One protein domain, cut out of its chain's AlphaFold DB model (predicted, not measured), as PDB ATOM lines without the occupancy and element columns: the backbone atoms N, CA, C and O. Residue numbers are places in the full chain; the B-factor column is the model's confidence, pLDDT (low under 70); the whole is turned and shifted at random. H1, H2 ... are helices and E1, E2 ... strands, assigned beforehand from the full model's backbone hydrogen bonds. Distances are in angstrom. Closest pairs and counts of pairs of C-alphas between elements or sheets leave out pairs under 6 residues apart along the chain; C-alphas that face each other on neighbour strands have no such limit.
ATOM      1  N   HIS A  34      15.729  13.560  -3.744       96.25
ATOM      2  CA  HIS A  34      15.984  14.355  -2.544       96.25
ATOM      3  C   HIS A  34      15.243  13.783  -1.331       96.25
ATOM      4  O   HIS A  34      15.799  13.751  -0.236       96.25
ATOM      5  N   THR A  35      14.030  13.272  -1.544       96.12
ATOM      6  CA  THR A  35      13.250  12.556  -0.531       96.12
ATOM      7  C   THR A  35      13.985  11.300  -0.059       96.12
ATOM      8  O   THR A  35      14.162  11.133   1.143       96.12
ATOM      9  N   ILE A  36      14.527  10.487  -0.974       96.75
ATOM     10  CA  ILE A  36      15.330   9.304  -0.612       96.75
ATOM     11  C   ILE A  36      16.567   9.700   0.211       96.75
ATOM     12  O   ILE A  36      16.815   9.141   1.280       96.75
ATOM     13  N   TYR A  37      17.317  10.726  -0.210       96.00
ATOM     14  CA  TYR A  37      18.446  11.233   0.582       96.00
ATOM     15  C   TYR A  37      18.022  11.751   1.959       96.00
ATOM     16  O   TYR A  37      18.767  11.593   2.929       96.00
ATOM     17  N   HIS A  38      16.846  12.372   2.058       96.38
ATOM     18  CA  HIS A  38      16.288  12.802   3.331       96.38
ATOM     19  C   HIS A  38      15.991  11.599   4.229       96.38
ATOM     20  O   HIS A  38      16.389  11.608   5.389       96.38
ATOM     21  N   TRP A  39      15.362  10.548   3.714       96.19
ATOM     22  CA  TRP A  39      15.070   9.331   4.475       96.19
ATOM     23  C   TRP A  39      16.336   8.644   4.992       96.19
ATOM     24  O   TRP A  39      16.390   8.272   6.163       96.19
ATOM     25  N   ILE A  40      17.385   8.572   4.170       95.00
ATOM     26  CA  ILE A  40      18.668   7.964   4.552       95.00
ATOM     27  C   ILE A  40      19.407   8.818   5.591       95.00
ATOM     28  O   ILE A  40      19.883   8.311   6.601       95.00
ATOM     29  N   ARG A  41      19.534  10.133   5.364       94.25
ATOM     30  CA  ARG A  41      20.406  10.997   6.188       94.25
ATOM     31  C   ARG A  41      19.694  11.599   7.386       94.25
ATOM     32  O   ARG A  41      20.274  11.761   8.458       94.25
ATOM     33  N   LYS A  42      18.452  12.015   7.181       93.75
ATOM     34  CA  LYS A  42      17.670  12.777   8.149       93.75
ATOM     35  C   LYS A  42      16.552  11.963   8.768       93.75
ATOM     36  O   LYS A  42      16.103  12.413   9.808       93.75
ATOM     37  N   GLY A  43      16.141  10.830   8.206       92.38
ATOM     38  CA  GLY A  43      15.012  10.038   8.692       92.38
ATOM     39  C   GLY A  43      13.667  10.772   8.609       92.38
ATOM     40  O   GLY A  43      13.594  11.949   8.244       92.38
ATOM     41  N   VAL A  44      12.597  10.071   8.966       91.00
ATOM     42  CA  VAL A  44      11.228  10.596   9.110       91.00
ATOM     43  C   VAL A  44      10.701  10.263  10.499       91.00
ATOM     44  O   VAL A  44      11.253   9.395  11.170       91.00
ATOM     45  N   LYS A  45       9.676  10.976  10.960       88.88
ATOM     46  CA  LYS A  45       8.967  10.593  12.184       88.88
ATOM     47  C   LYS A  45       7.870   9.596  11.824       88.88
ATOM     48  O   LYS A  45       7.137   9.850  10.872       88.88
ATOM     49  N   ASP A  46       7.785   8.498  12.562       84.56
ATOM     50  CA  ASP A  46       6.649   7.583  12.510       84.56
ATOM     51  C   ASP A  46       5.434   8.157  13.263       84.56
ATOM     52  O   ASP A  46       5.461   9.290  13.760       84.56
ATOM     53  N   VAL A  47       4.361   7.367  13.327       81.50
ATOM     54  CA  VAL A  47       3.092   7.728  13.982       81.50
ATOM     55  C   VAL A  47       3.234   7.999  15.482       81.50
ATOM     56  O   VAL A  47       2.494   8.819  16.018       81.50
ATOM     57  N   ASP A  48       4.222   7.389  16.137       87.50
ATOM     58  CA  ASP A  48       4.539   7.577  17.555       87.50
ATOM     59  C   ASP A  48       5.543   8.728  17.771       87.50
ATOM     60  O   ASP A  48       6.004   8.994  18.884       87.50
ATOM     61  N   GLY A  49       5.910   9.439  16.699       87.38
ATOM     62  CA  GLY A  49       6.888  10.522  16.712       87.38
ATOM     63  C   GLY A  49       8.340  10.046  16.793       87.38
ATOM     64  O   GLY A  49       9.249  10.887  16.858       87.38
ATOM     65  N   LYS A  50       8.587   8.731  16.760       89.69
ATOM     66  CA  LYS A  50       9.928   8.153  16.764       89.69
ATOM     67  C   LYS A  50      10.552   8.323  15.390       89.69
ATOM     68  O   LYS A  50       9.923   8.218  14.346       89.69
ATOM     69  N   LYS A  51      11.843   8.624  15.395       92.00
ATOM     70  CA  LYS A  51      12.594   8.851  14.170       92.00
ATOM     71  C   LYS A  51      13.046   7.519  13.565       92.00
ATOM     72  O   LYS A  51      13.671   6.720  14.259       92.00
ATOM     73  N   VAL A  52      12.746   7.306  12.287       92.12
ATOM     74  CA  VAL A  52      13.080   6.103  11.515       92.12
ATOM     75  C   VAL A  52      13.865   6.507  10.271       92.12
ATOM     76  O   VAL A  52      13.498   7.442   9.555       92.12
ATOM     77  N   TRP A  53      14.968   5.813  10.014       95.56
ATOM     78  CA  TRP A  53      15.852   6.054   8.877       95.56
ATOM     79  C   TRP A  53      15.745   4.908   7.887       95.56
ATOM     80  O   TRP A  53      15.591   3.762   8.302       95.56
ATOM     81  N   LEU A  54      15.856   5.226   6.599       94.69
ATOM     82  CA  LEU A  54      15.925   4.213   5.554       94.69
ATOM     83  C   LEU A  54      17.316   3.561   5.570       94.69
ATOM     84  O   LEU A  54      18.304   4.284   5.380       94.69
ATOM     85  N   PRO A  55      17.426   2.233   5.772       93.62
ATOM     86  CA  PRO A  55      18.705   1.547   5.681       93.62
ATOM     87  C   PRO A  55      19.277   1.644   4.266       93.62
ATOM     88  O   PRO A  55      18.619   1.328   3.277       93.62
ATOM     89  N   ALA A  56      20.528   2.077   4.172       94.00
ATOM     90  CA  ALA A  56      21.274   2.109   2.926       94.00
ATOM     91  C   ALA A  56      22.742   1.791   3.202       94.00
ATOM     92  O   ALA A  56      23.274   2.108   4.269       94.00
ATOM     93  N   ARG A  57      23.408   1.189   2.222       92.31
ATOM     94  CA  ARG A  57      24.845   0.907   2.257       92.31
ATOM     95  C   ARG A  57      25.552   1.617   1.115       92.31
ATOM     96  O   ARG A  57      24.933   1.931   0.103       92.31
ATOM     97  N   ILE A  58      26.852   1.836   1.269       92.25
ATOM     98  CA  ILE A  58      27.706   2.347   0.196       92.25
ATOM     99  C   ILE A  58      28.612   1.205  -0.257       92.25
ATOM    100  O   ILE A  58      29.360   0.659   0.553       92.25
ATOM    101  N   VAL A  59      28.535   0.841  -1.533       88.44
ATOM    102  CA  VAL A  59      29.376  -0.182  -2.170       88.44
ATOM    103  C   VAL A  59      30.009   0.459  -3.395       88.44
ATOM    104  O   VAL A  59      29.298   1.003  -4.226       88.44
ATOM    105  N   GLU A  60      31.342   0.465  -3.463       90.31
ATOM    106  CA  GLU A  60      32.096   1.072  -4.578       90.31
ATOM    107  C   GLU A  60      31.728   2.546  -4.861       90.31
ATOM    108  O   GLU A  60      31.817   3.035  -5.981       90.31
ATOM    109  N   GLY A  61      31.323   3.286  -3.820       88.88
ATOM    110  CA  GLY A  61      30.892   4.684  -3.935       88.88
ATOM    111  C   GLY A  61      29.420   4.866  -4.318       88.88
ATOM    112  O   GLY A  61      28.909   5.986  -4.246       88.88
ATOM    113  N   GLU A  62      28.705   3.788  -4.635       88.38
ATOM    114  CA  GLU A  62      27.283   3.814  -4.959       88.38
ATOM    115  C   GLU A  62      26.424   3.528  -3.728       88.38
ATOM    116  O   GLU A  62      26.693   2.618  -2.942       88.38
ATOM    117  N   THR A  63      25.364   4.318  -3.552       91.62
ATOM    118  CA  THR A  63      24.379   4.060  -2.497       91.62
ATOM    119  C   THR A  63      23.410   2.987  -2.968       91.62
ATOM    120  O   THR A  63      22.731   3.177  -3.974       91.62
ATOM    121  N   GLN A  64      23.327   1.900  -2.211       93.62
ATOM    122  CA  GLN A  64      22.440   0.774  -2.457       93.62
ATOM    123  C   GLN A  64      21.453   0.627  -1.304       93.62
ATOM    124  O   GLN A  64      21.838   0.637  -0.130       93.62
ATOM    125  N   ILE A  65      20.187   0.449  -1.647       94.44
ATOM    126  CA  ILE A  65      19.079   0.237  -0.721       94.44
ATOM    127  C   ILE A  65      18.567  -1.175  -0.970       94.44
ATOM    128  O   ILE A  65      18.266  -1.519  -2.109       94.44
ATOM    129  N   ASN A  66      18.515  -2.016   0.061       92.56
ATOM    130  CA  ASN A  66      17.956  -3.354  -0.097       92.56
ATOM    131  C   ASN A  66      16.440  -3.262  -0.311       92.56
ATOM    132  O   ASN A  66      15.773  -2.515   0.396       92.56
ATOM    133  N   GLU A  67      15.909  -4.024  -1.263       90.88
ATOM    134  CA  GLU A  67      14.480  -4.018  -1.592       90.88
ATOM    135  C   GLU A  67      13.594  -4.343  -0.385       90.88
ATOM    136  O   GLU A  67      12.678  -3.585  -0.096       90.88
ATOM    137  N   ILE A  68      13.908  -5.400   0.366       90.06
ATOM    138  CA  ILE A  68      13.087  -5.838   1.505       90.06
ATOM    139  C   ILE A  68      13.083  -4.770   2.602       90.06
ATOM    140  O   ILE A  68      12.027  -4.410   3.116       90.06
ATOM    141  N   ASP A  69      14.255  -4.223   2.936       90.75
ATOM    142  CA  ASP A  69      14.349  -3.124   3.903       90.75
ATOM    143  C   ASP A  69      13.568  -1.889   3.428       90.75
ATOM    144  O   ASP A  69      13.001  -1.160   4.244       90.75
ATOM    145  N   PHE A  70      13.528  -1.648   2.114       93.00
ATOM    146  CA  PHE A  70      12.811  -0.520   1.539       93.00
ATOM    147  C   PHE A  70      11.298  -0.709   1.591       93.00
ATOM    148  O   PHE A  70      10.600   0.194   2.038       93.00
ATOM    149  N   GLU A  71      10.792  -1.878   1.208       91.00
ATOM    150  CA  GLU A  71       9.367  -2.208   1.302       91.00
ATOM    151  C   GLU A  71       8.880  -2.144   2.753       91.00
ATOM    152  O   GLU A  71       7.859  -1.523   3.048       91.00
ATOM    153  N   LEU A  72       9.662  -2.688   3.691       90.12
ATOM    154  CA  LEU A  72       9.368  -2.580   5.121       90.12
ATOM    155  C   LEU A  72       9.355  -1.126   5.606       90.12
ATOM    156  O   LEU A  72       8.558  -0.780   6.477       90.12
ATOM    157  N   TYR A  73      10.222  -0.275   5.053       91.69
ATOM    158  CA  TYR A  73      10.262   1.148   5.379       91.69
ATOM    159  C   TYR A  73       9.045   1.910   4.838       91.69
ATOM    160  O   TYR A  73       8.544   2.809   5.514       91.69
ATOM    161  N   LEU A  74       8.576   1.574   3.636       90.50
ATOM    162  CA  LEU A  74       7.412   2.211   3.006       90.50
ATOM    163  C   LEU A  74       6.090   1.757   3.640       90.50
ATOM    164  O   LEU A  74       5.140   2.538   3.707       90.50
ATOM    165  N   GLY A  75       6.055   0.533   4.168       85.62
ATOM    166  CA  GLY A  75       4.880  -0.050   4.802       85.62
ATOM    167  C   GLY A  75       3.859  -0.606   3.797       85.62
ATOM    168  O   GLY A  75       4.010  -0.456   2.585       85.62
TER     169      GLY A  75
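AT A GLANCE: This is residues 34 to 75 of the 78 residues of an uncharacterized protein of marine sediment metagenome (UniProt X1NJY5). A thin, elongated shape has two short helices, H1 and H2, on opposite sides of the stretch round Leu 54, a hairpin of strands E1 and E2 at one end and an unnamed loop round Val 47 at the other. The printed part has 42 residues, in the order H1, E1, E2, H2, mixed helices and strands, with one antiparallel sheet, E1 - E2. It is only just compact, close to loose, with a radius of gyration of the C-alphas of 10.8 A, and spans 36 by 20 by 14 A.

IN THESE COORDINATES: H1, residues 34 to 42, begins at C-alpha 34 (15.984, 14.355, -2.544) and is 10.9 A long. E1 is residues 57 to 59, 6.4 A; E2 is residues 62 to 66, 12.7 A. H2, residues 67 to 74, 10.5 A, ends at C-alpha 74 (7.412, 2.211, 3.006).

HOW THE PARTS SIT: The hairpin E1 and E2 is antiparallel at 132 degrees, with N 57 and O 64 2.9 A apart, within hydrogen-bond range. H1 and H2 are apart. In both, every O i to N i+4 pair is within hydrogen-bond range.

THE WHOLE: The C-alphas farthest apart, of Asp 48 and Glu 60, are 35.9 A apart. The link H1 to E1 is long, 14 residues. The printed part has no cut, and no printed residue is under 70 in pLDDT.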